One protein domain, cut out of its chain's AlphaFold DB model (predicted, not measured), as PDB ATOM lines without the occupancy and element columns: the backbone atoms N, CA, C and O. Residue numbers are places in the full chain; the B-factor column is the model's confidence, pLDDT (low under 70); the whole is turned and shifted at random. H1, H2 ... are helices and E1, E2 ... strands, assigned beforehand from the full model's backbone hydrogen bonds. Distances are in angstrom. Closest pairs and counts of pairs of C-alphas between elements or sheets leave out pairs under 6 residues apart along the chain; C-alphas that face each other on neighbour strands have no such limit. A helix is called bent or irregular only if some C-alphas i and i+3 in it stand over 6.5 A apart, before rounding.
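What this domain is: This is residues 19 to 85, 102 to 132 and 166 to 280 of the 480 residues of an uncharacterized protein of Janthinobacterium sp. BJB412 (UniProt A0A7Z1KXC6). A body of helices is built round H4, with H2, H5 and H6 packed on it, and a small sheet of three strands sits at one end of this body. H1 covers one face of that sheet and touches H2 and H4 of the body, while H6 and H7 form a helical hairpin on another side. The printed part has 213 residues, with seven named helices and three named strands in the order E1 E2 H1 H2 H3 H4 H5 H6 H7 E3; the sheet order is E2 - E1 - E3, all antiparallel, and the class is mostly helix. The whole is compact, with a radius of gyration of the C-alphas of 17.4 A, and spans 58 by 44 by 36 A.

Where its parts are: E1, residues 19 to 24, begins with C-alpha 19 at (-5.523, -32.792, -9.149) and is 11.6 A long. E2, residues 30 to 33, is 9.7 A long. H1, residues 46 to 67, is the longest helix, 32.0 A; it is neither bent nor irregular, but only just: C-alphas 56 and 59 are 6.5 A apart. H2, residues 105 to 116, is 16.3 A long, and H3, residues 119 to 123, is 5.9 A. H4, residues 170 to 186, starts at C-alpha 170 at (-0.446, -45.295, 25.919) and is 24.0 A long. H5, residues 198 to 214, is 24.6 A long, H6, residues 230 to 245, 22.6 A, and H7, residues 251 to 264, 20.0 A. E3, residues 274 to 279, is 8.8 A long and ends with C-alpha 279 at (-7.472, -36.816, -8.739).

How they stand to each other: E1 is the inner strand of the sheet. E1 and E2 are a hairpin, antiparallel at 171 degrees, with N 23 and O 31 at 2.8 A. E1 and E3 are antiparallel at 154 degrees, with N 22 and O 276 at 2.7 A. H1 is on the sheet at a height of 8.6 A, over E2, E1 and E3, which gives two layers, a helix on one face of a sheet; on the local plane it stands at 62 degrees to E2, only just across the strands. H2 only grazes the sheet, with residues 105 to 106. H1 touches H2 with residues 58 to 65 alone, about perpendicular at 77 degrees; the closest C-alphas, of Ala 62 and Ile 106, are 6.4 A apart. H4 is the hub, touching H1, H2, H5 and H6. Its closest C-alphas to H1 are those of His 186 and Leu 51, 6.1 A, at 72 degrees, only just about perpendicular. H4 and H2 run opposite ways at a steep tilt of 55 degrees, closest at the C-alphas of Ala 180 and Met 113, 6.0 A. H4 and H5 run opposite ways at a steep tilt of 67 degrees, with the C-alphas of Trp 178 and Ala 208 4.2 A apart. H4 touches H6 with residues 171 to 175 alone, at a shallow tilt of 26 degrees, opposite ways; the C-alphas of Ser 171 and Gly 242 are closest, 5.7 A. H6 and H7 are a helical hairpin at a shallow tilt of 25 degrees, closest at the C-alphas of Arg 236 and Leu 264, 6.2 A. H7 and H2 touch at 32 degrees, only just shallow, opposite ways, closest at the C-alphas of Leu 263 and Thr 105, 6.3 A. H3 is close but not clearly touching H4, with the C-alphas of Leu 122 and Ile 173 7.1 A apart. H5 and H6 are apart. Every O i to N i+4 pair is within hydrogen-bond range in H2, H3, H4, H5, H6 and H7; in H1, 16 of 18 are.

The domain as a whole: The C-alphas farthest apart, of Gly 37 and Ala 131, are 58.6 A apart. Residues 86 to 101 and 133 to 165 are not printed; the gaps are 10.7 A from C-alpha 85 to 102 and 12.3 A from C-alpha 132 to 166. The links E2 to H1, H4 to H5 and H5 to H6 are long. The mean pLDDT of the printed part is 71.2, and 75 residues are under 70, among them residues 69 to 85, 122 to 132 and 266 to 277.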
ATOM      1  N   PHE A  19      -5.911 -32.686 -10.557       74.12
ATOM      2  CA  PHE A  19      -5.523 -32.792  -9.149       74.12
ATOM      3  C   PHE A  19      -5.773 -31.505  -8.359       74.12
ATOM      4  O   PHE A  19      -5.293 -30.428  -8.711       74.12
ATOM      5  N   VAL A  20      -6.442 -31.644  -7.213       77.38
ATOM      6  CA  VAL A  20      -6.653 -30.563  -6.239       77.38
ATOM      7  C   VAL A  20      -6.222 -31.023  -4.850       77.38
ATOM      8  O   VAL A  20      -6.610 -32.107  -4.413       77.38
ATOM      9  N   GLY A  21      -5.459 -30.186  -4.144       77.62
ATOM     10  CA  GLY A  21      -4.930 -30.460  -2.807       77.62
ATOM     11  C   GLY A  21      -3.428 -30.185  -2.674       77.62
ATOM     12  O   GLY A  21      -2.821 -29.563  -3.541       77.62
ATOM     13  N   LEU A  22      -2.822 -30.609  -1.567       73.38
ATOM     14  CA  LEU A  22      -1.380 -30.564  -1.329       73.38
ATOM     15  C   LEU A  22      -0.702 -31.802  -1.940       73.38
ATOM     16  O   LEU A  22      -0.898 -32.932  -1.488       73.38
ATOM     17  N   LEU A  23       0.125 -31.581  -2.952       70.88
ATOM     18  CA  LEU A  23       0.842 -32.618  -3.692       70.88
ATOM     19  C   LEU A  23       2.334 -32.566  -3.383       70.88
ATOM     20  O   LEU A  23       2.875 -31.485  -3.157       70.88
ATOM     21  N   ALA A  24       3.001 -33.720  -3.400       61.31
ATOM     22  CA  ALA A  24       4.456 -33.768  -3.332       61.31
ATOM     23  C   ALA A  24       5.031 -33.432  -4.711       61.31
ATOM     24  O   ALA A  24       4.684 -34.072  -5.706       61.31
ATOM     25  N   THR A  25       5.930 -32.462  -4.777       62.03
ATOM     26  CA  THR A  25       6.715 -32.175  -5.975       62.03
ATOM     27  C   THR A  25       7.902 -33.144  -6.086       62.03
ATOM     28  O   THR A  25       8.280 -33.783  -5.100       62.03
ATOM     29  N   PRO A  26       8.518 -33.298  -7.276       56.91
ATOM     30  CA  PRO A  26       9.633 -34.232  -7.488       56.91
ATOM     31  C   PRO A  26      10.873 -33.987  -6.610       56.91
ATOM     32  O   PRO A  26      11.681 -34.890  -6.411       56.91
ATOM     33  N   ASP A  27      11.033 -32.772  -6.089       53.50
ATOM     34  CA  ASP A  27      12.071 -32.365  -5.136       53.50
ATOM     35  C   ASP A  27      11.679 -32.604  -3.663       53.50
ATOM     36  O   ASP A  27      12.466 -32.314  -2.763       53.50
ATOM     37  N   GLY A  28      10.492 -33.165  -3.413       52.47
ATOM     38  CA  GLY A  28       9.971 -33.487  -2.086       52.47
ATOM     39  C   GLY A  28       9.238 -32.337  -1.391       52.47
ATOM     40  O   GLY A  28       8.723 -32.545  -0.294       52.47
ATOM     41  N   ALA A  29       9.154 -31.152  -2.004       58.31
ATOM     42  CA  ALA A  29       8.380 -30.048  -1.447       58.31
ATOM     43  C   ALA A  29       6.860 -30.292  -1.578       58.31
ATOM     44  O   ALA A  29       6.389 -31.088  -2.385       58.31
ATOM     45  N   GLY A  30       6.059 -29.619  -0.750       65.25
ATOM     46  CA  GLY A  30       4.601 -29.630  -0.884       65.25
ATOM     47  C   GLY A  30       4.133 -28.476  -1.770       65.25
ATOM     48  O   GLY A  30       4.443 -27.323  -1.469       65.25
ATOM     49  N   ALA A  31       3.337 -28.743  -2.805       73.19
ATOM     50  CA  ALA A  31       2.682 -27.733  -3.641       73.19
ATOM     51  C   ALA A  31       1.159 -27.817  -3.505       73.19
ATOM     52  O   ALA A  31       0.566 -28.880  -3.674       73.19
ATOM     53  N   LEU A  32       0.513 -26.692  -3.189       78.75
ATOM     54  CA  LEU A  32      -0.944 -26.624  -3.097       78.75
ATOM     55  C   LEU A  32      -1.538 -26.332  -4.483       78.75
ATOM     56  O   LEU A  32      -1.349 -25.237  -5.011       78.75
ATOM     57  N   ARG A  33      -2.282 -27.285  -5.052       82.69
ATOM     58  CA  ARG A  33      -3.100 -27.097  -6.256       82.69
ATOM     59  C   ARG A  33      -4.531 -26.732  -5.876       82.69
ATOM     60  O   ARG A  33      -5.157 -27.401  -5.050       82.69
ATOM     61  N   LEU A  34      -5.039 -25.664  -6.481       87.81
ATOM     62  CA  LEU A  34      -6.367 -25.116  -6.208       87.81
ATOM     63  C   LEU A  34      -7.363 -25.521  -7.293       87.81
ATOM     64  O   LEU A  34      -6.962 -25.680  -8.447       87.81
ATOM     65  N   PRO A  35      -8.666 -25.607  -6.973       89.62
ATOM     66  CA  PRO A  35      -9.667 -25.740  -8.011       89.62
ATOM     67  C   PRO A  35      -9.620 -24.566  -9.000       89.62
ATOM     68  O   PRO A  35      -9.379 -23.426  -8.592       89.62
ATOM     69  N   HIS A  36      -9.944 -24.805 -10.275       88.69
ATOM     70  CA  HIS A  36     -10.124 -23.719 -11.244       88.69
ATOM     71  C   HIS A  36     -11.044 -22.625 -10.688       88.69
ATOM     72  O   HIS A  36     -12.081 -22.913 -10.086       88.69
ATOM     73  N   GLY A  37     -10.657 -21.361 -10.863       86.94
ATOM     74  CA  GLY A  37     -11.426 -20.217 -10.372       86.94
ATOM     75  C   GLY A  37     -11.505 -20.087  -8.846       86.94
ATOM     76  O   GLY A  37     -12.204 -19.202  -8.369       86.94
ATOM     77  N   TYR A  38     -10.825 -20.921  -8.055       89.44
ATOM     78  CA  TYR A  38     -10.824 -20.783  -6.599       89.44
ATOM     79  C   TYR A  38      -9.797 -19.726  -6.164       89.44
ATOM     80  O   TYR A  38      -8.599 -19.908  -6.397       89.44
ATOM     81  N   PRO A  39     -10.218 -18.609  -5.544       87.88
ATOM     82  CA  PRO A  39      -9.284 -17.605  -5.062       87.88
ATOM     83  C   PRO A  39      -8.553 -18.111  -3.818       87.88
ATOM     84  O   PRO A  39      -9.171 -18.666  -2.912       87.88
ATOM     85  N   MET A  40      -7.247 -17.858  -3.730       86.00
ATOM     86  CA  MET A  40      -6.528 -18.069  -2.478       86.00
ATOM     87  C   MET A  40      -6.962 -16.991  -1.462       86.00
ATOM     88  O   MET A  40      -6.829 -15.797  -1.756       86.00
ATOM     89  N   PRO A  41      -7.503 -17.362  -0.287       83.00
ATOM     90  CA  PRO A  41      -7.909 -16.415   0.735       83.00
ATOM     91  C   PRO A  41      -6.697 -15.622   1.252       83.00
ATOM     92  O   PRO A  41      -5.608 -16.184   1.409       83.00
ATOM     93  N   PRO A  42      -6.862 -14.326   1.565       80.31
ATOM     94  CA  PRO A  42      -5.779 -13.518   2.112       80.31
ATOM     95  C   PRO A  42      -5.384 -13.998   3.519       80.31
ATOM     96  O   PRO A  42      -6.247 -14.252   4.369       80.31
ATOM     97  N   GLY A  43      -4.076 -14.088   3.756       74.81
ATOM     98  CA  GLY A  43      -3.421 -14.403   5.029       74.81
ATOM     99  C   GLY A  43      -2.325 -13.377   5.337       74.81
ATOM    100  O   GLY A  43      -1.963 -12.582   4.466       74.81
ATOM    101  N   ALA A  44      -1.809 -13.346   6.572       69.12
ATOM    102  CA  ALA A  44      -0.688 -12.461   6.907       69.12
ATOM    103  C   ALA A  44       0.628 -12.956   6.281       69.12
ATOM    104  O   ALA A  44       1.543 -12.165   6.057       69.12
ATOM    105  N   THR A  45       0.698 -14.253   5.971       82.69
ATOM    106  CA  THR A  45       1.780 -14.905   5.228       82.69
ATOM    107  C   THR A  45       1.210 -15.832   4.152       82.69
ATOM    108  O   THR A  45       0.036 -16.210   4.196       82.69
ATOM    109  N   GLU A  46       2.043 -16.211   3.180       80.19
ATOM    110  CA  GLU A  46       1.677 -17.197   2.155       80.19
ATOM    111  C   GLU A  46       1.329 -18.557   2.778       80.19
ATOM    112  O   GLU A  46       0.334 -19.172   2.398       80.19
ATOM    113  N   ASP A  47       2.066 -18.982   3.804       76.62
ATOM    114  CA  ASP A  47       1.805 -20.233   4.521       76.62
ATOM    115  C   ASP A  47       0.448 -20.224   5.231       76.62
ATOM    116  O   ASP A  47      -0.296 -21.202   5.169       76.62
ATOM    117  N   GLU A  48       0.068 -19.105   5.854       78.19
ATOM    118  CA  GLU A  48      -1.263 -18.959   6.452       78.19
ATOM    119  C   GLU A  48      -2.377 -19.040   5.403       78.19
ATOM    120  O   GLU A  48      -3.393 -19.701   5.636       78.19
ATOM    121  N   SER A  49      -2.192 -18.400   4.245       82.94
ATOM    122  CA  SER A  49      -3.118 -18.503   3.114       82.94
ATOM    123  C   SER A  49      -3.254 -19.946   2.629       82.94
ATOM    124  O   SER A  49      -4.372 -20.437   2.454       82.94
ATOM    125  N   ARG A  50      -2.134 -20.658   2.465       81.06
ATOM    126  CA  ARG A  50      -2.108 -22.063   2.034       81.06
ATOM    127  C   ARG A  50      -2.810 -22.977   3.035       81.06
ATOM    128  O   ARG A  50      -3.679 -23.749   2.635       81.06
ATOM    129  N   LEU A  51      -2.497 -22.849   4.324       76.50
ATOM    130  CA  LEU A  51      -3.119 -23.637   5.392       76.50
ATOM    131  C   LEU A  51      -4.620 -23.367   5.507       76.50
ATOM    132  O   LEU A  51      -5.403 -24.305   5.636       76.50
ATOM    133  N   ARG A  52      -5.047 -22.102   5.412       81.06
ATOM    134  CA  ARG A  52      -6.477 -21.764   5.391       81.06
ATOM    135  C   ARG A  52      -7.175 -22.426   4.206       81.06
ATOM    136  O   ARG A  52      -8.230 -23.021   4.387       81.06
ATOM    137  N   THR A  53      -6.574 -22.360   3.022       84.88
ATOM    138  CA  THR A  53      -7.153 -22.963   1.814       84.88
ATOM    139  C   THR A  53      -7.260 -24.479   1.927       84.88
ATOM    140  O   THR A  53      -8.287 -25.053   1.582       84.88
ATOM    141  N   LEU A  54      -6.228 -25.141   2.457       80.62
ATOM    142  CA  LEU A  54      -6.264 -26.578   2.729       80.62
ATOM    143  C   LEU A  54      -7.392 -26.927   3.717       80.62
ATOM    144  O   LEU A  54      -8.129 -27.889   3.497       80.62
ATOM    145  N   GLY A  55      -7.572 -26.098   4.748       79.81
ATOM    146  CA  GLY A  55      -8.683 -26.177   5.696       79.81
ATOM    147  C   GLY A  55     -10.068 -26.071   5.050       79.81
ATOM    148  O   GLY A  55     -10.995 -26.755   5.469       79.81
ATOM    149  N   GLU A  56     -10.213 -25.246   4.010       84.62
ATOM    150  CA  GLU A  56     -11.467 -25.079   3.261       84.62
ATOM    151  C   GLU A  56     -11.727 -26.230   2.274       84.62
ATOM    152  O   GLU A  56     -12.865 -26.680   2.126       84.62
ATOM    153  N   LEU A  57     -10.681 -26.740   1.615       84.38
ATOM    154  CA  LEU A  57     -10.792 -27.830   0.643       84.38
ATOM    155  C   LEU A  57     -11.001 -29.195   1.303       84.38
ATOM    156  O   LEU A  57     -11.617 -30.077   0.708       84.38
ATOM    157  N   THR A  58     -10.524 -29.401   2.527       81.19
ATOM    158  CA  THR A  58     -10.613 -30.726   3.151       81.19
ATOM    159  C   THR A  58     -12.052 -31.166   3.417       81.19
ATOM    160  O   THR A  58     -12.387 -32.264   2.979       81.19
ATOM    161  N   PRO A  59     -12.934 -30.385   4.075       83.44
ATOM    162  CA  PRO A  59     -14.324 -30.794   4.298       83.44
ATOM    163  C   PRO A  59     -15.058 -31.135   2.998       83.44
ATOM    164  O   PRO A  59     -15.879 -32.046   2.963       83.44
ATOM    165  N   LEU A  60     -14.726 -30.432   1.914       87.00
ATOM    166  CA  LEU A  60     -15.223 -30.707   0.571       87.00
ATOM    167  C   LEU A  60     -14.787 -32.094   0.073       87.00
ATOM    168  O   LEU A  60     -15.636 -32.901  -0.313       87.00
ATOM    169  N   LEU A  61     -13.480 -32.369   0.078       81.94
ATOM    170  CA  LEU A  61     -12.925 -33.647  -0.383       81.94
ATOM    171  C   LEU A  61     -13.402 -34.809   0.498       81.94
ATOM    172  O   LEU A  61     -13.806 -35.852  -0.011       81.94
ATOM    173  N   ALA A  62     -13.430 -34.586   1.810       79.44
ATOM    174  CA  ALA A  62     -13.945 -35.500   2.817       79.44
ATOM    175  C   ALA A  62     -15.413 -35.860   2.570       79.44
ATOM    176  O   ALA A  62     -15.760 -37.038   2.509       79.44
ATOM    177  N   ARG A  63     -16.273 -34.855   2.360       84.62
ATOM    178  CA  ARG A  63     -17.686 -35.069   2.036       84.62
ATOM    179  C   ARG A  63     -17.844 -35.893   0.771       84.62
ATOM    180  O   ARG A  63     -18.638 -36.828   0.753       84.62
ATOM    181  N   PHE A  64     -17.109 -35.550  -0.282       83.75
ATOM    182  CA  PHE A  64     -17.199 -36.288  -1.535       83.75
ATOM    183  C   PHE A  64     -16.782 -37.754  -1.355       83.75
ATOM    184  O   PHE A  64     -17.487 -38.645  -1.826       83.75
ATOM    185  N   ALA A  65     -15.687 -38.009  -0.633       76.12
ATOM    186  CA  ALA A  65     -15.214 -39.357  -0.330       76.12
ATOM    187  C   ALA A  65     -16.228 -40.170   0.499       76.12
ATOM    188  O   ALA A  65     -16.464 -41.338   0.192       76.12
ATOM    189  N   ASP A  66     -16.877 -39.551   1.492       76.50
ATOM    190  CA  ASP A  66     -17.918 -40.190   2.314       76.50
ATOM    191  C   ASP A  66     -19.180 -40.532   1.495       76.50
ATOM    192  O   ASP A  66     -19.779 -41.595   1.672       76.50
ATOM    193  N   LEU A  67     -19.602 -39.645   0.585       76.38
ATOM    194  CA  LEU A  67     -20.818 -39.826  -0.220       76.38
ATOM    195  C   LEU A  67     -20.632 -40.769  -1.409       76.38
ATOM    196  O   LEU A  67     -21.585 -41.424  -1.847       76.38
ATOM    197  N   HIS A  68     -19.414 -40.830  -1.935       73.12
ATOM    198  CA  HIS A  68     -19.055 -41.628  -3.096       73.12
ATOM    199  C   HIS A  68     -17.904 -42.567  -2.739       73.12
ATOM    200  O   HIS A  68     -16.840 -42.480  -3.361       73.12
ATOM    201  N   PRO A  69     -18.111 -43.482  -1.766       60.25
ATOM    202  CA  PRO A  69     -17.071 -44.404  -1.358       60.25
ATOM    203  C   PRO A  69     -16.665 -45.227  -2.576       60.25
ATOM    204  O   PRO A  69     -17.491 -45.888  -3.214       60.25
ATOM    205  N   PHE A  70     -15.387 -45.154  -2.929       52.53
ATOM    206  CA  PHE A  70     -14.828 -45.921  -4.032       52.53
ATOM    207  C   PHE A  70     -15.075 -47.407  -3.745       52.53
ATOM    208  O   PHE A  70     -14.688 -47.898  -2.687       52.53
ATOM    209  N   GLU A  71     -15.769 -48.119  -4.645       36.56
ATOM    210  CA  GLU A  71     -16.083 -49.538  -4.442       36.56
ATOM    211  C   GLU A  71     -14.791 -50.319  -4.156       36.56
ATOM    212  O   GLU A  71     -13.981 -50.584  -5.051       36.56
ATOM    213  N   VAL A  72     -14.620 -50.712  -2.891       34.25
ATOM    214  CA  VAL A  72     -13.598 -51.650  -2.445       34.25
ATOM    215  C   VAL A  72     -13.927 -52.979  -3.113       34.25
ATOM    216  O   VAL A  72     -14.761 -53.754  -2.645       34.25
ATOM    217  N   SER A  73     -13.293 -53.256  -4.253       30.11
ATOM    218  CA  SER A  73     -13.198 -54.632  -4.728       30.11
ATOM    219  C   SER A  73     -12.640 -55.446  -3.564       30.11
ATOM    220  O   SER A  73     -11.663 -55.011  -2.964       30.11
ATOM    221  N   ALA A  74     -13.260 -56.591  -3.259       30.69
ATOM    222  CA  ALA A  74     -12.954 -57.520  -2.164       30.69
ATOM    223  C   ALA A  74     -11.544 -58.156  -2.235       30.69
ATOM    224  O   ALA A  74     -11.370 -59.369  -2.125       30.69
ATOM    225  N   ALA A  75     -10.529 -57.341  -2.492       32.09
ATOM    226  CA  ALA A  75      -9.131 -57.640  -2.302       32.09
ATOM    227  C   ALA A  75      -8.791 -57.436  -0.810       32.09
ATOM    228  O   ALA A  75      -9.508 -56.715  -0.113       32.09
ATOM    229  N   PRO A  76      -7.736 -58.093  -0.299       31.81
ATOM    230  CA  PRO A  76      -7.352 -58.033   1.111       31.81
ATOM    231  C   PRO A  76      -7.220 -56.589   1.614       31.81
ATOM    232  O   PRO A  76      -6.932 -55.696   0.828       31.81
ATOM    233  N   LEU A  77      -7.343 -56.375   2.929       38.16
ATOM    234  CA  LEU A  77      -7.185 -55.086   3.640       38.16
ATOM    235  C   LEU A  77      -5.907 -54.280   3.299       38.16
ATOM    236  O   LEU A  77      -5.794 -53.127   3.691       38.16
ATOM    237  N   SER A  78      -4.960 -54.859   2.559       35.06
ATOM    238  CA  SER A  78      -3.798 -54.188   1.970       35.06
ATOM    239  C   SER A  78      -4.080 -53.523   0.616       35.06
ATOM    240  O   SER A  78      -3.138 -53.071  -0.029       35.06
ATOM    241  N   CYS A  79      -5.327 -53.548   0.129       36.72
ATOM    242  CA  CYS A  79      -5.694 -53.221  -1.248       36.72
ATOM    243  C   CYS A  79      -6.828 -52.177  -1.405       36.72
ATOM    244  O   CYS A  79      -7.582 -52.246  -2.377       36.72
ATOM    245  N   ALA A  80      -6.973 -51.217  -0.483       36.78
ATOM    246  CA  ALA A  80      -7.956 -50.139  -0.642       36.78
ATOM    247  C   ALA A  80      -7.589 -49.204  -1.823       36.78
ATOM    248  O   ALA A  80      -6.424 -48.828  -1.963       36.78
ATOM    249  N   PRO A  81      -8.533 -48.861  -2.717       39.88
ATOM    250  CA  PRO A  81      -8.269 -47.970  -3.843       39.88
ATOM    251  C   PRO A  81      -8.122 -46.501  -3.415       39.88
ATOM    252  O   PRO A  81      -8.687 -46.074  -2.412       39.88
ATOM    253  N   ARG A  82      -7.374 -45.756  -4.241       43.22
ATOM    254  CA  ARG A  82      -7.119 -44.311  -4.134       43.22
ATOM    255  C   ARG A  82      -8.411 -43.506  -4.229       43.22
ATOM    256  O   ARG A  82      -9.311 -43.896  -4.979       43.22
ATOM    257  N   ASP A  83      -8.432 -42.339  -3.590       38.38
ATOM    258  CA  ASP A  83      -9.409 -41.309  -3.929       38.38
ATOM    259  C   ASP A  83      -9.213 -40.893  -5.393       38.38
ATOM    260  O   ASP A  83      -8.104 -40.582  -5.824       38.38
ATOM    261  N   GLY A  84     -10.287 -40.932  -6.181       38.06
ATOM    262  CA  GLY A  84     -10.302 -40.406  -7.548       38.06
ATOM    263  C   GLY A  84     -10.329 -41.426  -8.689       38.06
ATOM    264  O   GLY A  84     -10.198 -41.035  -9.845       38.06
ATOM    265  N   LEU A  85     -10.542 -42.722  -8.436       30.52
ATOM    266  CA  LEU A  85     -10.709 -43.714  -9.512       30.52
ATOM    267  C   LEU A  85     -12.047 -44.450  -9.401       30.52
ATOM    268  O   LEU A  85     -12.155 -45.494  -8.758       30.52
ATOM    269  N   GLY A 102      -3.243 -47.280  -2.907       36.31
ATOM    270  CA  GLY A 102      -3.121 -45.971  -2.289       36.31
ATOM    271  C   GLY A 102      -4.353 -45.704  -1.442       36.31
ATOM    272  O   GLY A 102      -5.469 -45.819  -1.928       36.31
ATOM    273  N   HIS A 103      -4.132 -45.378  -0.177       37.47
ATOM    274  CA  HIS A 103      -5.172 -44.965   0.751       37.47
ATOM    275  C   HIS A 103      -5.363 -43.451   0.654       37.47
ATOM    276  O   HIS A 103      -4.388 -42.727   0.468       37.47
ATOM    277  N   SER A 104      -6.596 -42.978   0.831       51.97
ATOM    278  CA  SER A 104      -6.857 -41.576   1.156       51.97
ATOM    279  C   SER A 104      -6.294 -41.256   2.538       51.97
ATOM    280  O   SER A 104      -6.736 -41.848   3.529       51.97
ATOM    281  N   THR A 105      -5.349 -40.321   2.633       66.44
ATOM    282  CA  THR A 105      -4.933 -39.767   3.929       66.44
ATOM    283  C   THR A 105      -6.131 -39.104   4.610       66.44
ATOM    284  O   THR A 105      -6.418 -39.442   5.754       66.44
ATOM    285  N   ILE A 106      -6.922 -38.292   3.895       71.62
ATOM    286  CA  ILE A 106      -8.125 -37.610   4.421       71.62
ATOM    287  C   ILE A 106      -9.099 -38.605   5.066       71.62
ATOM    288  O   ILE A 106      -9.455 -38.443   6.236       71.62
ATOM    289  N   GLY A 107      -9.477 -39.664   4.344       71.62
ATOM    290  CA  GLY A 107     -10.345 -40.718   4.872       71.62
ATOM    291  C   GLY A 107      -9.753 -41.406   6.106       71.62
ATOM    292  O   GLY A 107     -10.464 -41.660   7.076       71.62
ATOM    293  N   GLY A 108      -8.435 -41.634   6.119       76.75
ATOM    294  CA  GLY A 108      -7.724 -42.184   7.274       76.75
ATOM    295  C   GLY A 108      -7.754 -41.273   8.507       76.75
ATOM    296  O   GLY A 108      -7.967 -41.759   9.617       76.75
ATOM    297  N   TYR A 109      -7.602 -39.955   8.348       81.62
ATOM    298  CA  TYR A 109      -7.708 -39.012   9.469       81.62
ATOM    299  C   TYR A 109      -9.144 -38.871   9.978       81.62
ATOM    300  O   TYR A 109      -9.348 -38.782  11.189       81.62
ATOM    301  N   ILE A 110     -10.143 -38.919   9.095       81.31
ATOM    302  CA  ILE A 110     -11.558 -38.977   9.490       81.31
ATOM    303  C   ILE A 110     -11.826 -40.250  10.291       81.31
ATOM    304  O   ILE A 110     -12.394 -40.176  11.381       81.31
ATOM    305  N   GLU A 111     -11.370 -41.408   9.803       83.75
ATOM    306  CA  GLU A 111     -11.473 -42.680  10.524       83.75
ATOM    307  C   GLU A 111     -10.793 -42.587  11.898       83.75
ATOM    308  O   GLU A 111     -11.375 -42.994  12.905       83.75
ATOM    309  N   LEU A 112      -9.595 -41.998  11.966       88.62
ATOM    310  CA  LEU A 112      -8.836 -41.819  13.203       88.62
ATOM    311  C   LEU A 112      -9.614 -40.977  14.217       88.62
ATOM    312  O   LEU A 112      -9.775 -41.388  15.367       88.62
ATOM    313  N   MET A 113     -10.134 -39.826  13.791       88.25
ATOM    314  CA  MET A 113     -10.913 -38.930  14.645       88.25
ATOM    315  C   MET A 113     -12.223 -39.581  15.105       88.25
ATOM    316  O   MET A 113     -12.540 -39.535  16.297       88.25
ATOM    317  N   ARG A 114     -12.952 -40.256  14.203       86.75
ATOM    318  CA  ARG A 114     -14.166 -41.027  14.533       86.75
ATOM    319  C   ARG A 114     -13.864 -42.113  15.571       86.75
ATOM    320  O   ARG A 114     -14.598 -42.239  16.548       86.75
ATOM    321  N   ARG A 115     -12.744 -42.831  15.439       86.19
ATOM    322  CA  ARG A 115     -12.298 -43.847  16.409       86.19
ATOM    323  C   ARG A 115     -11.932 -43.252  17.768       86.19
ATOM    324  O   ARG A 115     -12.352 -43.784  18.793       86.19
ATOM    325  N   LEU A 116     -11.196 -42.142  17.792       87.06
ATOM    326  CA  LEU A 116     -10.773 -41.469  19.027       87.06
ATOM    327  C   LEU A 116     -11.935 -40.848  19.818       87.06
ATOM    328  O   LEU A 116     -11.785 -40.576  21.009       87.06
ATOM    329  N   ARG A 117     -13.106 -40.656  19.193       82.94
ATOM    330  CA  ARG A 117     -14.344 -40.268  19.890       82.94
ATOM    331  C   ARG A 117     -14.846 -41.360  20.834       82.94
ATOM    332  O   ARG A 117     -15.550 -41.053  21.796       82.94
ATOM    333  N   HIS A 118     -14.511 -42.627  20.587       79.50
ATOM    334  CA  HIS A 118     -15.002 -43.734  21.399       79.50
ATOM    335  C   HIS A 118     -14.198 -43.871  22.706       79.50
ATOM    336  O   HIS A 118     -12.998 -44.153  22.666       79.50
ATOM    337  N   PRO A 119     -14.850 -43.786  23.887       69.12
ATOM    338  CA  PRO A 119     -14.164 -43.871  25.181       69.12
ATOM    339  C   PRO A 119     -13.405 -45.183  25.409       69.12
ATOM    340  O   PRO A 119     -12.494 -45.231  26.228       69.12
ATOM    341  N   GLN A 120     -13.778 -46.251  24.699       69.19
ATOM    342  CA  GLN A 120     -13.117 -47.555  24.777       69.19
ATOM    343  C   GLN A 120     -11.649 -47.472  24.345       69.19
ATOM    344  O   GLN A 120     -10.782 -48.010  25.032       69.19
ATOM    345  N   LEU A 121     -11.363 -46.721  23.277       72.50
ATOM    346  CA  LEU A 121     -10.009 -46.556  22.755       72.50
ATOM    347  C   LEU A 121      -9.135 -45.746  23.723       72.50
ATOM    348  O   LEU A 121      -8.002 -46.119  24.002       72.50
ATOM    349  N   LEU A 122      -9.685 -44.684  24.320       67.94
ATOM    350  CA  LEU A 122      -9.002 -43.903  25.361       67.94
ATOM    351  C   LEU A 122      -8.827 -44.715  26.657       67.94
ATOM    352  O   LEU A 122      -7.808 -44.620  27.343       67.94
ATOM    353  N   GLY A 123      -9.786 -45.593  26.960       60.69
ATOM    354  CA  GLY A 123      -9.744 -46.536  28.076       60.69
ATOM    355  C   GLY A 123      -8.601 -47.550  27.989       60.69
ATOM    356  O   GLY A 123      -8.078 -47.955  29.031       60.69
ATOM    357  N   MET A 124      -8.131 -47.891  26.781       64.50
ATOM    358  CA  MET A 124      -6.957 -48.752  26.580       64.50
ATOM    359  C   MET A 124      -5.681 -48.173  27.205       64.50
ATOM    360  O   MET A 124      -4.785 -48.927  27.579       64.50
ATOM    361  N   GLN A 125      -5.598 -46.851  27.396       62.16
ATOM    362  CA  GLN A 125      -4.489 -46.229  28.124       62.16
ATOM    363  C   GLN A 125      -4.414 -46.717  29.580       62.16
ATOM    364  O   GLN A 125      -3.334 -46.809  30.168       62.16
ATOM    365  N   ARG A 126      -5.575 -46.993  30.178       54.47
ATOM    366  CA  ARG A 126      -5.737 -47.326  31.598       54.47
ATOM    367  C   ARG A 126      -5.878 -48.830  31.829       54.47
ATOM    368  O   ARG A 126      -5.866 -49.257  32.984       54.47
ATOM    369  N   ALA A 127      -5.989 -49.622  30.760       50.78
ATOM    370  CA  ALA A 127      -6.083 -51.070  30.844       50.78
ATOM    371  C   ALA A 127      -4.780 -51.657  31.428       50.78
ATOM    372  O   ALA A 127      -3.682 -51.307  30.981       50.78
ATOM    373  N   PRO A 128      -4.860 -52.529  32.448       49.28
ATOM    374  CA  PRO A 128      -3.682 -53.197  32.978       49.28
ATOM    375  C   PRO A 128      -3.085 -54.106  31.897       49.28
ATOM    376  O   PRO A 128      -3.694 -55.094  31.500       49.28
ATOM    377  N   GLY A 129      -1.889 -53.763  31.414       46.47
ATOM    378  CA  GLY A 129      -1.150 -54.612  30.485       46.47
ATOM    379  C   GLY A 129      -0.670 -55.902  31.150       46.47
ATOM    380  O   GLY A 129      -0.362 -55.920  32.346       46.47
ATOM    381  N   LEU A 130      -0.579 -56.973  30.363       47.69
ATOM    382  CA  LEU A 130       0.180 -58.162  30.738       47.69
ATOM    383  C   LEU A 130       1.675 -57.829  30.667       47.69
ATOM    384  O   LEU A 130       2.117 -57.132  29.751       47.69
ATOM    385  N   ALA A 131       2.453 -58.319  31.634       49.66
ATOM    386  CA  ALA A 131       3.904 -58.181  31.599       49.66
ATOM    387  C   ALA A 131       4.465 -58.782  30.291       49.66
ATOM    388  O   ALA A 131       3.899 -59.761  29.794       49.66
ATOM    389  N   PRO A 132       5.562 -58.231  29.734       46.41
ATOM    390  CA  PRO A 132       6.167 -58.753  28.513       46.41
ATOM    391  C   PRO A 132       6.434 -60.254  28.652       46.41
ATOM    392  O   PRO A 132       7.115 -60.701  29.577       46.41
ATOM    393  N   ARG A 166       1.318 -49.875  33.371       46.22
ATOM    394  CA  ARG A 166       0.507 -48.724  32.922       46.22
ATOM    395  C   ARG A 166       1.080 -47.984  31.692       46.22
ATOM    396  O   ARG A 166       0.799 -46.806  31.517       46.22
ATOM    397  N   ARG A 167       1.972 -48.591  30.900       47.50
ATOM    398  CA  ARG A 167       2.856 -47.841  29.984       47.50
ATOM    399  C   ARG A 167       2.789 -48.192  28.499       47.50
ATOM    400  O   ARG A 167       3.318 -47.409  27.726       47.50
ATOM    401  N   HIS A 168       2.168 -49.289  28.069       52.09
ATOM    402  CA  HIS A 168       2.499 -49.822  26.735       52.09
ATOM    403  C   HIS A 168       1.504 -49.497  25.609       52.09
ATOM    404  O   HIS A 168       1.942 -49.200  24.506       52.09
ATOM    405  N   SER A 169       0.196 -49.435  25.873       55.34
ATOM    406  CA  SER A 169      -0.792 -48.976  24.871       55.34
ATOM    407  C   SER A 169      -0.877 -47.445  24.782       55.34
ATOM    408  O   SER A 169      -1.361 -46.889  23.800       55.34
ATOM    409  N   GLY A 170      -0.386 -46.751  25.816       64.19
ATOM    410  CA  GLY A 170      -0.446 -45.295  25.919       64.19
ATOM    411  C   GLY A 170       0.377 -44.564  24.860       64.19
ATOM    412  O   GLY A 170      -0.009 -43.467  24.485       64.19
ATOM    413  N   SER A 171       1.459 -45.158  24.342       76.31
ATOM    414  CA  SER A 171       2.285 -44.529  23.301       76.31
ATOM    415  C   SER A 171       1.577 -44.474  21.947       76.31
ATOM    416  O   SER A 171       1.623 -43.438  21.296       76.31
ATOM    417  N   LEU A 172       0.879 -45.545  21.547       83.94
ATOM    418  CA  LEU A 172       0.107 -45.567  20.297       83.94
ATOM    419  C   LEU A 172      -1.100 -44.626  20.365       83.94
ATOM    420  O   LEU A 172      -1.389 -43.940  19.394       83.94
ATOM    421  N   ILE A 173      -1.767 -44.543  21.519       86.75
ATOM    422  CA  ILE A 173      -2.888 -43.613  21.725       86.75
ATOM    423  C   ILE A 173      -2.390 -42.165  21.757       86.75
ATOM    424  O   ILE A 173      -2.987 -41.306  21.121       86.75
ATOM    425  N   SER A 174      -1.281 -41.881  22.446       88.44
ATOM    426  CA  SER A 174      -0.660 -40.551  22.430       88.44
ATOM    427  C   SER A 174      -0.243 -40.131  21.021       88.44
ATOM    428  O   SER A 174      -0.483 -38.989  20.642       88.44
ATOM    429  N   LEU A 175       0.305 -41.053  20.225       90.50
ATOM    430  CA  LEU A 175       0.624 -40.821  18.816       90.50
ATOM    431  C   LEU A 175      -0.636 -40.594  17.968       90.50
ATOM    432  O   LEU A 175      -0.668 -39.683  17.146       90.50
ATOM    433  N   ALA A 176      -1.695 -41.372  18.197       91.94
ATOM    434  CA  ALA A 176      -2.987 -41.195  17.539       91.94
ATOM    435  C   ALA A 176      -3.602 -39.819  17.838       91.94
ATOM    436  O   ALA A 176      -4.015 -39.119  16.918       91.94
ATOM    437  N   CYS A 177      -3.614 -39.403  19.107       92.19
ATOM    438  CA  CYS A 177      -4.072 -38.076  19.512       92.19
ATOM    439  C   CYS A 177      -3.194 -36.966  18.930       92.19
ATOM    440  O   CYS A 177      -3.723 -35.925  18.553       92.19
ATOM    441  N   TRP A 178      -1.880 -37.187  18.812       92.56
ATOM    442  CA  TRP A 178      -0.974 -36.247  18.154       92.56
ATOM    443  C   TRP A 178      -1.343 -36.049  16.680       92.56
ATOM    444  O   TRP A 178      -1.558 -34.918  16.256       92.56
ATOM    445  N   LEU A 179      -1.515 -37.141  15.926       90.88
ATOM    446  CA  LEU A 179      -1.902 -37.094  14.512       90.88
ATOM    447  C   LEU A 179      -3.280 -36.459  14.311       90.88
ATOM    448  O   LEU A 179      -3.460 -35.648  13.407       90.88
ATOM    449  N   ALA A 180      -4.249 -36.804  15.160       90.31
ATOM    450  CA  ALA A 180      -5.581 -36.213  15.113       90.31
ATOM    451  C   ALA A 180      -5.543 -34.708  15.411       90.31
ATOM    452  O   ALA A 180      -6.176 -33.935  14.700       90.31
ATOM    453  N   ARG A 181      -4.776 -34.278  16.419       89.56
ATOM    454  CA  ARG A 181      -4.588 -32.863  16.756       89.56
ATOM    455  C   ARG A 181      -3.940 -32.089  15.610       89.56
ATOM    456  O   ARG A 181      -4.439 -31.026  15.255       89.56
ATOM    457  N   ASP A 182      -2.867 -32.618  15.027       87.44
ATOM    458  CA  ASP A 182      -2.181 -31.999  13.887       87.44
ATOM    459  C   ASP A 182      -3.143 -31.843  12.694       87.44
ATOM    460  O   ASP A 182      -3.295 -30.754  12.141       87.44
ATOM    461  N   ALA A 183      -3.923 -32.884  12.382       86.00
ATOM    462  CA  ALA A 183      -4.943 -32.820  11.336       86.00
ATOM    463  C   ALA A 183      -6.082 -31.832  11.646       86.00
ATOM    464  O   ALA A 183      -6.525 -31.106  10.758       86.00
ATOM    465  N   LEU A 184      -6.556 -31.750  12.892       85.25
ATOM    466  CA  LEU A 184      -7.586 -30.779  13.288       85.25
ATOM    467  C   LEU A 184      -7.113 -29.330  13.127       85.25
ATOM    468  O   LEU A 184      -7.911 -28.463  12.765       85.25
ATOM    469  N   LEU A 185      -5.837 -29.067  13.411       82.62
ATOM    470  CA  LEU A 185      -5.244 -27.734  13.323       82.62
ATOM    471  C   LEU A 185      -4.981 -27.312  11.876       82.62
ATOM    472  O   LEU A 185      -5.247 -26.164  11.525       82.62
ATOM    473  N   HIS A 186      -4.477 -28.224  11.044       77.62
ATOM    474  CA  HIS A 186      -3.969 -27.882   9.713       77.62
ATOM    475  C   HIS A 186      -4.913 -28.250   8.564       77.62
ATOM    476  O   HIS A 186      -4.890 -27.594   7.526       77.62
ATOM    477  N   VAL A 187      -5.763 -29.263   8.741       76.56
ATOM    478  CA  VAL A 187      -6.549 -29.872   7.653       76.56
ATOM    479  C   VAL A 187      -8.040 -29.659   7.844       76.56
ATOM    480  O   VAL A 187      -8.744 -29.331   6.905       76.56
ATOM    481  N   PHE A 188      -8.537 -29.793   9.070       76.81
ATOM    482  CA  PHE A 188      -9.952 -29.584   9.386       76.81
ATOM    483  C   PHE A 188     -10.196 -28.241  10.080       76.81
ATOM    484  O   PHE A 188     -11.195 -28.085  10.781       76.81
ATOM    485  N   ASN A 189      -9.286 -27.275   9.912       73.94
ATOM    486  CA  ASN A 189      -9.313 -26.004  10.630       73.94
ATOM    487  C   ASN A 189     -10.696 -25.334  10.541       73.94
ATOM    488  O   ASN A 189     -11.196 -25.036   9.459       73.94
ATOM    489  N   GLY A 190     -11.339 -25.128  11.691       67.06
ATOM    490  CA  GLY A 190     -12.668 -24.525  11.790       67.06
ATOM    491  C   GLY A 190     -13.841 -25.477  11.522       67.06
ATOM    492  O   GLY A 190     -14.887 -25.298  12.145       67.06
ATOM    493  N   ALA A 191     -13.672 -26.517  10.697       61.16
ATOM    494  CA  ALA A 191     -14.733 -27.454  10.307       61.16
ATOM    495  C   ALA A 191     -15.234 -28.344  11.459       61.16
ATOM    496  O   ALA A 191     -16.382 -28.769  11.457       61.16
ATOM    497  N   TRP A 192     -14.400 -28.593  12.470       66.81
ATOM    498  CA  TRP A 192     -14.754 -29.394  13.648       66.81
ATOM    499  C   TRP A 192     -15.368 -28.577  14.795       66.81
ATOM    500  O   TRP A 192     -15.763 -29.151  15.818       66.81
ATOM    501  N   THR A 193     -15.417 -27.245  14.676       66.06
ATOM    502  CA  THR A 193     -15.842 -26.357  15.768       66.06
ATOM    503  C   THR A 193     -17.283 -26.666  16.168       66.06
ATOM    504  O   THR A 193     -18.218 -26.411  15.416       66.06
ATOM    505  N   GLY A 194     -17.466 -27.204  17.375       68.31
ATOM    506  CA  GLY A 194     -18.776 -27.601  17.901       68.31
ATOM    507  C   GLY A 194     -19.164 -29.063  17.656       68.31
ATOM    508  O   GLY A 194     -20.152 -29.507  18.235       68.31
ATOM    509  N   GLU A 195     -18.391 -29.831  16.880       77.12
ATOM    510  CA  GLU A 195     -18.645 -31.264  16.665       77.12
ATOM    511  C   GLU A 195     -17.925 -32.157  17.690       77.12
ATOM    512  O   GLU A 195     -18.461 -33.186  18.108       77.12
ATOM    513  N   VAL A 196     -16.738 -31.747  18.156       77.25
ATOM    514  CA  VAL A 196     -16.010 -32.435  19.236       77.25
ATOM    515  C   VAL A 196     -16.292 -31.749  20.581       77.25
ATOM    516  O   VAL A 196     -16.053 -30.545  20.713       77.25
ATOM    517  N   PRO A 197     -16.746 -32.477  21.621       82.81
ATOM    518  CA  PRO A 197     -16.886 -31.917  22.962       82.81
ATOM    519  C   PRO A 197     -15.559 -31.356  23.495       82.81
ATOM    520  O   PRO A 197     -14.532 -32.031  23.441       82.81
ATOM    521  N   ALA A 198     -15.584 -30.165  24.105       84.50
ATOM    522  CA  ALA A 198     -14.382 -29.499  24.626       84.50
ATOM    523  C   ALA A 198     -13.570 -30.362  25.615       84.50
ATOM    524  O   ALA A 198     -12.345 -30.308  25.624       84.50
ATOM    525  N   ALA A 199     -14.244 -31.190  26.419       82.19
ATOM    526  CA  ALA A 199     -13.582 -32.108  27.344       82.19
ATOM    527  C   ALA A 199     -12.778 -33.206  26.624       82.19
ATOM    528  O   ALA A 199     -11.695 -33.564  27.073       82.19
ATOM    529  N   LEU A 200     -13.294 -33.711  25.498       83.25
ATOM    530  CA  LEU A 200     -12.617 -34.721  24.685       83.25
ATOM    531  C   LEU A 200     -11.400 -34.121  23.970       83.25
ATOM    532  O   LEU A 200     -10.343 -34.741  23.944       83.25
ATOM    533  N   LEU A 201     -11.526 -32.892  23.459       85.50
ATOM    534  CA  LEU A 201     -10.398 -32.155  22.878       85.50
ATOM    535  C   LEU A 201      -9.283 -31.927  23.897       85.50
ATOM    536  O   LEU A 201      -8.127 -32.189  23.593       85.50
ATOM    537  N   ALA A 202      -9.629 -31.510  25.119       85.31
ATOM    538  CA  ALA A 202      -8.647 -31.326  26.183       85.31
ATOM    539  C   ALA A 202      -7.909 -32.634  26.523       85.31
ATOM    540  O   ALA A 202      -6.702 -32.617  26.761       85.31
ATOM    541  N   GLU A 203      -8.610 -33.772  26.509       85.38
ATOM    542  CA  GLU A 203      -7.987 -35.087  26.690       85.38
ATOM    543  C   GLU A 203      -7.056 -35.440  25.521       85.38
ATOM    544  O   GLU A 203      -5.935 -35.895  25.751       85.38
ATOM    545  N   TRP A 204      -7.461 -35.185  24.272       88.69
ATOM    546  CA  TRP A 204      -6.594 -35.386  23.105       88.69
ATOM    547  C   TRP A 204      -5.348 -34.500  23.161       88.69
ATOM    548  O   TRP A 204      -4.251 -34.992  22.907       88.69
ATOM    549  N   ASP A 205      -5.492 -33.231  23.544       87.88
ATOM    550  CA  ASP A 205      -4.377 -32.295  23.691       87.88
ATOM    551  C   ASP A 205      -3.386 -32.760  24.759       87.88
ATOM    552  O   ASP A 205      -2.176 -32.752  24.524       87.88
ATOM    553  N   GLU A 206      -3.866 -33.224  25.915       87.00
ATOM    554  CA  GLU A 206      -2.997 -33.761  26.964       87.00
ATOM    555  C   GLU A 206      -2.237 -35.006  26.476       87.00
ATOM    556  O   GLU A 206      -1.036 -35.159  26.717       87.00
ATOM    557  N   LEU A 207      -2.918 -35.904  25.760       87.38
ATOM    558  CA  LEU A 207      -2.318 -37.120  25.212       87.38
ATOM    559  C   LEU A 207      -1.307 -36.824  24.101       87.38
ATOM    560  O   LEU A 207      -0.258 -37.474  24.067       87.38
ATOM    561  N   ALA A 208      -1.586 -35.840  23.250       89.38
ATOM    562  CA  ALA A 208      -0.681 -35.359  22.214       89.38
ATOM    563  C   ALA A 208       0.567 -34.697  22.821       89.38
ATOM    564  O   ALA A 208       1.681 -35.020  22.418       89.38
ATOM    565  N   GLN A 209       0.416 -33.867  23.859       86.94
ATOM    566  CA  GLN A 209       1.547 -33.251  24.571       86.94
ATOM    567  C   GLN A 209       2.462 -34.289  25.234       86.94
ATOM    568  O   GLN A 209       3.675 -34.099  25.315       86.94
ATOM    569  N   ARG A 210       1.908 -35.416  25.699       84.38
ATOM    570  CA  ARG A 210       2.721 -36.541  26.192       84.38
ATOM    571  C   ARG A 210       3.524 -37.207  25.074       84.38
ATOM    572  O   ARG A 210       4.622 -37.684  25.352       84.38
ATOM    573  N   CYS A 211       2.998 -37.237  23.848       85.12
ATOM    574  CA  CYS A 211       3.750 -37.664  22.667       85.12
ATOM    575  C   CYS A 211       4.911 -36.696  22.401       85.12
ATOM    576  O   CYS A 211       6.058 -37.132  22.343       85.12
ATOM    577  N   ASP A 212       4.624 -35.387  22.364       82.44
ATOM    578  CA  ASP A 212       5.621 -34.323  22.164       82.44
ATOM    579  C   ASP A 212       6.759 -34.410  23.187       82.44
ATOM    580  O   ASP A 212       7.929 -34.379  22.830       82.44
ATOM    581  N   ALA A 213       6.439 -34.582  24.472       80.88
ATOM    582  CA  ALA A 213       7.443 -34.687  25.532       80.88
ATOM    583  C   ALA A 213       8.340 -35.935  25.413       80.88
ATOM    584  O   ALA A 213       9.434 -35.966  25.981       80.88
ATOM    585  N   GLY A 214       7.870 -36.975  24.719       76.38
ATOM    586  CA  GLY A 214       8.610 -38.210  24.468       76.38
ATOM    587  C   GLY A 214       9.427 -38.197  23.176       76.38
ATOM    588  O   GLY A 214      10.207 -39.127  22.963       76.38
ATOM    589  N   LEU A 215       9.265 -37.175  22.329       81.56
ATOM    590  CA  LEU A 215       9.885 -37.080  21.013       81.56
ATOM    591  C   LEU A 215      10.759 -35.825  20.882       81.56
ATOM    592  O   LEU A 215      10.415 -34.768  21.404       81.56
ATOM    593  N   PRO A 216      11.889 -35.889  20.159       77.81
ATOM    594  CA  PRO A 216      12.721 -34.721  19.883       77.81
ATOM    595  C   PRO A 216      12.139 -33.853  18.746       77.81
ATOM    596  O   PRO A 216      12.858 -33.455  17.828       77.81
ATOM    597  N   LEU A 217      10.836 -33.557  18.803       79.00
ATOM    598  CA  LEU A 217      10.146 -32.768  17.787       79.00
ATOM    599  C   LEU A 217      10.449 -31.265  17.957       79.00
ATOM    600  O   LEU A 217      10.478 -30.760  19.087       79.00
ATOM    601  N   PRO A 218      10.656 -30.513  16.859       73.38
ATOM    602  CA  PRO A 218      10.708 -29.055  16.897       73.38
ATOM    603  C   PRO A 218       9.456 -28.436  17.534       73.38
ATOM    604  O   PRO A 218       8.356 -28.988  17.469       73.38
ATOM    605  N   ARG A 219       9.591 -27.234  18.112       67.06
ATOM    606  CA  ARG A 219       8.411 -26.458  18.529       67.06
ATOM    607  C   ARG A 219       7.565 -26.170  17.289       67.06
ATOM    608  O   ARG A 219       8.088 -25.594  16.343       67.06
ATOM    609  N   HIS A 220       6.284 -26.537  17.339       72.56
ATOM    610  CA  HIS A 220       5.340 -26.439  16.215       72.56
ATOM    611  C   HIS A 220       5.605 -27.426  15.064       72.56
ATOM    612  O   HIS A 220       5.258 -27.134  13.923       72.56
ATOM    613  N   ALA A 221       6.208 -28.588  15.353       81.62
ATOM    614  CA  ALA A 221       6.293 -29.679  14.386       81.62
ATOM    615  C   ALA A 221       4.899 -30.079  13.881       81.62
ATOM    616  O   ALA A 221       3.959 -30.182  14.670       81.62
ATOM    617  N   SER A 222       4.794 -30.307  12.577       80.88
ATOM    618  CA  SER A 222       3.554 -30.661  11.894       80.88
ATOM    619  C   SER A 222       3.884 -31.478  10.656       80.88
ATOM    620  O   SER A 222       4.845 -31.154   9.960       80.88
ATOM    621  N   LEU A 223       3.079 -32.497  10.346       76.94
ATOM    622  CA  LEU A 223       3.199 -33.251   9.095       76.94
ATOM    623  C   LEU A 223       2.880 -32.398   7.861       76.94
ATOM    624  O   LEU A 223       3.284 -32.741   6.754       76.94
ATOM    625  N   PHE A 224       2.170 -31.285   8.042       72.06
ATOM    626  CA  PHE A 224       1.704 -30.418   6.957       72.06
ATOM    627  C   PHE A 224       2.735 -29.383   6.519       72.06
ATOM    628  O   PHE A 224       2.617 -28.838   5.425       72.06
ATOM    629  N   ASN A 225       3.759 -29.168   7.349       68.00
ATOM    630  CA  ASN A 225       4.875 -28.259   7.099       68.00
ATOM    631  C   ASN A 225       6.232 -29.000   7.185       68.00
ATOM    632  O   ASN A 225       7.261 -28.389   7.471       68.00
ATOM    633  N   ASP A 226       6.245 -30.325   6.982       69.12
ATOM    634  CA  ASP A 226       7.431 -31.183   7.137       69.12
ATOM    635  C   ASP A 226       8.248 -31.317   5.841       69.12
ATOM    636  O   ASP A 226       8.390 -32.404   5.286       69.12
ATOM    637  N   GLU A 227       8.812 -30.213   5.350       63.56
ATOM    638  CA  GLU A 227       9.533 -30.168   4.061       63.56
ATOM    639  C   GLU A 227      10.682 -31.181   3.941       63.56
ATOM    640  O   GLU A 227      11.035 -31.610   2.847       63.56
ATOM    641  N   ARG A 228      11.304 -31.547   5.066       66.62
ATOM    642  CA  ARG A 228      12.468 -32.447   5.106       66.62
ATOM    643  C   ARG A 228      12.115 -33.882   5.482       66.62
ATOM    644  O   ARG A 228      12.993 -34.741   5.447       66.62
ATOM    645  N   GLY A 229      10.860 -34.149   5.846       71.25
ATOM    646  CA  GLY A 229      10.429 -35.457   6.342       71.25
ATOM    647  C   GLY A 229      10.932 -35.795   7.753       71.25
ATOM    648  O   GLY A 229      10.821 -36.949   8.178       71.25
ATOM    649  N   ASP A 230      11.508 -34.829   8.477       78.06
ATOM    650  CA  ASP A 230      12.101 -35.036   9.802       78.06
ATOM    651  C   ASP A 230      11.016 -35.392  10.829       78.06
ATOM    652  O   ASP A 230      11.184 -36.304  11.645       78.06
ATOM    653  N   THR A 231       9.877 -34.695  10.777       82.00
ATOM    654  CA  THR A 231       8.728 -34.936  11.661       82.00
ATOM    655  C   THR A 231       8.154 -36.323  11.400       82.00
ATOM    656  O   THR A 231       8.000 -37.121  12.328       82.00
ATOM    657  N   LEU A 232       7.919 -36.663  10.134       81.12
ATOM    658  CA  LEU A 232       7.427 -37.968   9.714       81.12
ATOM    659  C   LEU A 232       8.367 -39.096  10.153       81.12
ATOM    660  O   LEU A 232       7.911 -40.108  10.687       81.12
ATOM    661  N   GLN A 233       9.680 -38.934   9.978       80.44
ATOM    662  CA  GLN A 233      10.663 -39.937  10.384       80.44
ATOM    663  C   GLN A 233      10.664 -40.165  11.902       80.44
ATOM    664  O   GLN A 233      10.756 -41.310  12.362       80.44
ATOM    665  N   GLN A 234      10.540 -39.098  12.692       85.38
ATOM    666  CA  GLN A 234      10.448 -39.204  14.147       85.38
ATOM    667  C   GLN A 234       9.162 -39.907  14.585       85.38
ATOM    668  O   GLN A 234       9.216 -40.798  15.434       85.38
ATOM    669  N   LEU A 235       8.024 -39.584  13.968       86.69
ATOM    670  CA  LEU A 235       6.740 -40.230  14.250       86.69
ATOM    671  C   LEU A 235       6.740 -41.710  13.846       86.69
ATOM    672  O   LEU A 235       6.269 -42.544  14.618       86.69
ATOM    673  N   ARG A 236       7.341 -42.068  12.702       86.56
ATOM    674  CA  ARG A 236       7.569 -43.469  12.294       86.56
ATOM    675  C   ARG A 236       8.427 -44.218  13.307       86.56
ATOM    676  O   ARG A 236       8.093 -45.324  13.718       86.56
ATOM    677  N   SER A 237       9.500 -43.588  13.780       85.06
ATOM    678  CA  SER A 237      10.363 -44.169  14.814       85.06
ATOM    679  C   SER A 237       9.608 -44.376  16.134       85.06
ATOM    680  O   SER A 237       9.791 -45.401  16.798       85.06
ATOM    681  N   ALA A 238       8.734 -43.432  16.499       85.94
ATOM    682  CA  ALA A 238       7.847 -43.524  17.659       85.94
ATOM    683  C   ALA A 238       6.854 -44.682  17.522       85.94
ATOM    684  O   ALA A 238       6.675 -45.461  18.460       85.94
ATOM    685  N   PHE A 239       6.236 -44.801  16.347       88.25
ATOM    686  CA  PHE A 239       5.301 -45.859  15.997       88.25
ATOM    687  C   PHE A 239       5.959 -47.231  16.113       88.25
ATOM    688  O   PHE A 239       5.485 -48.074  16.869       88.25
ATOM    689  N   ASP A 240       7.112 -47.417  15.475       83.81
ATOM    690  CA  ASP A 240       7.891 -48.651  15.516       83.81
ATOM    691  C   ASP A 240       8.312 -49.036  16.940       83.81
ATOM    692  O   ASP A 240       8.279 -50.208  17.331       83.81
ATOM    693  N   ALA A 241       8.738 -48.055  17.740       81.38
ATOM    694  CA  ALA A 241       9.087 -48.276  19.138       81.38
ATOM    695  C   ALA A 241       7.857 -48.668  19.970       81.38
ATOM    696  O   ALA A 241       7.945 -49.599  20.771       81.38
ATOM    697  N   GLY A 242       6.721 -48.000  19.754       76.19
ATOM    698  CA  GLY A 242       5.445 -48.308  20.392       76.19
ATOM    699  C   GLY A 242       4.932 -49.697  20.021       76.19
ATOM    700  O   GLY A 242       4.591 -50.469  20.910       76.19
ATOM    701  N   ALA A 243       4.963 -50.052  18.738       74.69
ATOM    702  CA  ALA A 243       4.535 -51.346  18.218       74.69
ATOM    703  C   ALA A 243       5.376 -52.503  18.777       74.69
ATOM    704  O   ALA A 243       4.827 -53.506  19.228       74.69
ATOM    705  N   ARG A 244       6.709 -52.349  18.844       71.25
ATOM    706  CA  ARG A 244       7.609 -53.358  19.440       71.25
ATOM    707  C   ARG A 244       7.407 -53.551  20.942       71.25
ATOM    708  O   ARG A 244       7.765 -54.599  21.472       71.25
ATOM    709  N   GLN A 245       6.902 -52.532  21.634       64.88
ATOM    710  CA  GLN A 245       6.706 -52.538  23.085       64.88
ATOM    711  C   GLN A 245       5.251 -52.803  23.495       64.88
ATOM    712  O   GLN A 245       4.983 -52.945  24.690       64.88
ATOM    713  N   ALA A 246       4.320 -52.870  22.541       61.88
ATOM    714  CA  ALA A 246       2.907 -53.087  22.808       61.88
ATOM    715  C   ALA A 246       2.640 -54.548  23.238       61.88
ATOM    716  O   ALA A 246       3.164 -55.481  22.624       61.88
ATOM    717  N   PRO A 247       1.824 -54.784  24.284       58.03
ATOM    718  CA  PRO A 247       1.322 -56.117  24.609       58.03
ATOM    719  C   PRO A 247       0.409 -56.637  23.484       58.03
ATOM    720  O   PRO A 247       0.039 -55.870  22.591       58.03
ATOM    721  N   PRO A 248      -0.006 -57.920  23.523       58.06
ATOM    722  CA  PRO A 248      -1.014 -58.436  22.603       58.06
ATOM    723  C   PRO A 248      -2.242 -57.518  22.583       58.06
ATOM    724  O   PRO A 248      -2.888 -57.320  23.612       58.06
ATOM    725  N   MET A 249      -2.518 -56.924  21.421       65.06
ATOM    726  CA  MET A 249      -3.616 -55.978  21.230       65.06
ATOM    727  C   MET A 249      -4.939 -56.730  21.051       65.06
ATOM    728  O   MET A 249      -4.973 -57.776  20.394       65.06
ATOM    729  N   ASP A 250      -6.023 -56.185  21.598       67.62
ATOM    730  CA  ASP A 250      -7.398 -56.559  21.248       67.62
ATOM    731  C   ASP A 250      -7.725 -56.154  19.794       67.62
ATOM    732  O   ASP A 250      -6.845 -55.752  19.026       67.62
ATOM    733  N   ALA A 251      -8.965 -56.373  19.351       74.00
ATOM    734  CA  ALA A 251      -9.347 -56.068  17.972       74.00
ATOM    735  C   ALA A 251      -9.206 -54.567  17.678       74.00
ATOM    736  O   ALA A 251      -8.608 -54.186  16.673       74.00
ATOM    737  N   GLU A 252      -9.650 -53.740  18.614       73.12
ATOM    738  CA  GLU A 252      -9.638 -52.286  18.568       73.12
ATOM    739  C   GLU A 252      -8.207 -51.738  18.486       73.12
ATOM    740  O   GLU A 252      -7.910 -50.888  17.646       73.12
ATOM    741  N   GLY A 253      -7.283 -52.273  19.290       75.44
ATOM    742  CA  GLY A 253      -5.868 -51.918  19.237       75.44
ATOM    743  C   GLY A 253      -5.189 -52.310  17.930       75.44
ATOM    744  O   GLY A 253      -4.397 -51.534  17.396       75.44
ATOM    745  N   ARG A 254      -5.518 -53.484  17.370       77.81
ATOM    746  CA  ARG A 254      -4.992 -53.906  16.059       77.81
ATOM    747  C   ARG A 254      -5.496 -53.015  14.933       77.81
ATOM    748  O   ARG A 254      -4.726 -52.693  14.033       77.81
ATOM    749  N   GLU A 255      -6.761 -52.614  14.981       80.69
ATOM    750  CA  GLU A 255      -7.336 -51.694  14.002       80.69
ATOM    751  C   GLU A 255      -6.701 -50.305  14.093       80.69
ATOM    752  O   GLU A 255      -6.330 -49.748  13.059       80.69
ATOM    753  N   LEU A 256      -6.492 -49.779  15.306       83.75
ATOM    754  CA  LEU A 256      -5.766 -48.524  15.503       83.75
ATOM    755  C   LEU A 256      -4.329 -48.628  14.989       83.75
ATOM    756  O   LEU A 256      -3.882 -47.751  14.259       83.75
ATOM    757  N   HIS A 257      -3.609 -49.701  15.322       84.25
ATOM    758  CA  HIS A 257      -2.255 -49.924  14.820       84.25
ATOM    759  C   HIS A 257      -2.224 -49.959  13.289       84.25
ATOM    760  O   HIS A 257      -1.387 -49.300  12.685       84.25
ATOM    761  N   ALA A 258      -3.135 -50.704  12.658       81.88
ATOM    762  CA  ALA A 258      -3.227 -50.770  11.203       81.88
ATOM    763  C   ALA A 258      -3.540 -49.399  10.588       81.88
ATOM    764  O   ALA A 258      -3.001 -49.066   9.540       81.88
ATOM    765  N   LEU A 259      -4.387 -48.592  11.229       82.94
ATOM    766  CA  LEU A 259      -4.683 -47.238  10.773       82.94
ATOM    767  C   LEU A 259      -3.472 -46.302  10.900       82.94
ATOM    768  O   LEU A 259      -3.158 -45.590   9.951       82.94
ATOM    769  N   LEU A 260      -2.769 -46.329  12.032       86.56
ATOM    770  CA  LEU A 260      -1.554 -45.535  12.244       86.56
ATOM    771  C   LEU A 260      -0.441 -45.926  11.270       86.56
ATOM    772  O   LEU A 260       0.212 -45.047  10.714       86.56
ATOM    773  N   ASP A 261      -0.270 -47.224  11.019       83.12
ATOM    774  CA  ASP A 261       0.666 -47.740  10.020       83.12
ATOM    775  C   ASP A 261       0.349 -47.176   8.631       83.12
ATOM    776  O   ASP A 261       1.224 -46.626   7.970       83.12
ATOM    777  N   ARG A 262      -0.926 -47.211   8.218       76.94
ATOM    778  CA  ARG A 262      -1.368 -46.634   6.939       76.94
ATOM    779  C   ARG A 262      -1.092 -45.135   6.837       76.94
ATOM    780  O   ARG A 262      -0.646 -44.683   5.786       76.94
ATOM    781  N   LEU A 263      -1.368 -44.377   7.899       78.69
ATOM    782  CA  LEU A 263      -1.183 -42.923   7.922       78.69
ATOM    783  C   LEU A 263       0.297 -42.524   7.898       78.69
ATOM    784  O   LEU A 263       0.665 -41.569   7.222       78.69
ATOM    785  N   LEU A 264       1.155 -43.252   8.616       78.81
ATOM    786  CA  LEU A 264       2.573 -42.914   8.745       78.81
ATOM    787  C   LEU A 264       3.428 -43.512   7.630       78.81
ATOM    788  O   LEU A 264       4.374 -42.872   7.181       78.81
ATOM    789  N   ASN A 265       3.135 -44.722   7.163       72.50
ATOM    790  CA  ASN A 265       3.964 -45.461   6.204       72.50
ATOM    791  C   ASN A 265       3.424 -45.418   4.769       72.50
ATOM    792  O   ASN A 265       3.776 -46.262   3.944       72.50
ATOM    793  N   PHE A 266       2.614 -44.411   4.443       63.50
ATOM    794  CA  PHE A 266       2.208 -44.149   3.067       63.50
ATOM    795  C   PHE A 266       3.440 -43.994   2.153       63.50
ATOM    796  O   PHE A 266       4.363 -43.226   2.445       63.50
ATOM    797  N   SER A 267       3.466 -44.760   1.057       45.09
ATOM    798  CA  SER A 267       4.501 -44.685   0.025       45.09
ATOM    799  C   SER A 267       3.943 -43.952  -1.189       45.09
ATOM    800  O   SER A 267       3.054 -44.443  -1.889       45.09
ATOM    801  N   VAL A 268       4.501 -42.769  -1.426       44.47
ATOM    802  CA  VAL A 268       4.388 -42.041  -2.685       44.47
ATOM    803  C   VAL A 268       5.172 -42.833  -3.735       44.47
ATOM    804  O   VAL A 268       6.396 -42.891  -3.678       44.47
ATOM    805  N   ALA A 269       4.480 -43.505  -4.656       38.53
ATOM    806  CA  ALA A 269       5.130 -44.098  -5.826       38.53
ATOM    807  C   ALA A 269       5.662 -42.994  -6.765       38.53
ATOM    808  O   ALA A 269       5.132 -41.883  -6.742       38.53
ATOM    809  N   ASP A 270       6.654 -43.341  -7.596       33.44
ATOM    810  CA  ASP A 270       7.533 -42.526  -8.475       33.44
ATOM    811  C   ASP A 270       6.878 -41.541  -9.487       33.44
ATOM    812  O   ASP A 270       7.489 -41.191 -10.495       33.44
ATOM    813  N   ALA A 271       5.646 -41.080  -9.267       37.16
ATOM    814  CA  ALA A 271       4.915 -40.161 -10.143       37.16
ATOM    815  C   ALA A 271       4.436 -38.876  -9.435       37.16
ATOM    816  O   ALA A 271       3.516 -38.241  -9.931       37.16
ATOM    817  N   GLY A 272       5.006 -38.511  -8.277       34.47
ATOM    818  CA  GLY A 272       4.505 -37.375  -7.489       34.47
ATOM    819  C   GLY A 272       3.166 -37.730  -6.841       34.47
ATOM    820  O   GLY A 272       2.089 -37.467  -7.359       34.47
ATOM    821  N   GLY A 273       3.235 -38.458  -5.732       38.53
ATOM    822  CA  GLY A 273       2.064 -38.949  -5.015       38.53
ATOM    823  C   GLY A 273       1.439 -37.876  -4.134       38.53
ATOM    824  O   GLY A 273       2.133 -37.053  -3.536       38.53
ATOM    825  N   ASP A 274       0.115 -37.928  -4.042       49.97
ATOM    826  CA  ASP A 274      -0.697 -37.091  -3.170       49.97
ATOM    827  C   ASP A 274      -0.181 -37.160  -1.723       49.97
ATOM    828  O   ASP A 274      -0.155 -38.237  -1.124       49.97
ATOM    829  N   ILE A 275       0.210 -36.022  -1.140       55.31
ATOM    830  CA  ILE A 275       0.336 -35.922   0.323       55.31
ATOM    831  C   ILE A 275      -1.094 -35.793   0.878       55.31
ATOM    832  O   ILE A 275      -1.487 -36.518   1.796       55.31
ATOM    833  N   TRP A 276      -1.894 -34.918   0.248       64.81
ATOM    834  CA  TRP A 276      -3.284 -34.596   0.576       64.81
ATOM    835  C   TRP A 276      -4.035 -34.038  -0.639       64.81
ATOM    836  O   TRP A 276      -4.136 -32.825  -0.791       64.81
ATOM    837  N   GLY A 277      -4.591 -34.878  -1.506       63.47
ATOM    838  CA  GLY A 277      -5.305 -34.393  -2.689       63.47
ATOM    839  C   GLY A 277      -6.254 -35.412  -3.294       63.47
ATOM    840  O   GLY A 277      -6.344 -36.549  -2.834       63.47
ATOM    841  N   MET A 278      -6.990 -34.979  -4.312       71.62
ATOM    842  CA  MET A 278      -7.887 -35.824  -5.089       71.62
ATOM    843  C   MET A 278      -7.616 -35.637  -6.576       71.62
ATOM    844  O   MET A 278      -7.666 -34.514  -7.082       71.62
ATOM    845  N   ARG A 279      -7.414 -36.756  -7.277       71.38
ATOM    846  CA  ARG A 279      -7.472 -36.816  -8.739       71.38
ATOM    847  C   ARG A 279      -8.927 -36.864  -9.208       71.38
ATOM    848  O   ARG A 279      -9.759 -37.533  -8.599       71.38
ATOM    849  N   GLY A 280      -9.224 -36.223 -10.332       74.00
ATOM    850  CA  GLY A 280     -10.558 -36.247 -10.933       74.00
ATOM    851  C   GLY A 280     -11.524 -35.296 -10.233       74.00
ATOM    852  O   GLY A 280     -12.707 -35.608 -10.071       74.00
TER     853      GLY A 280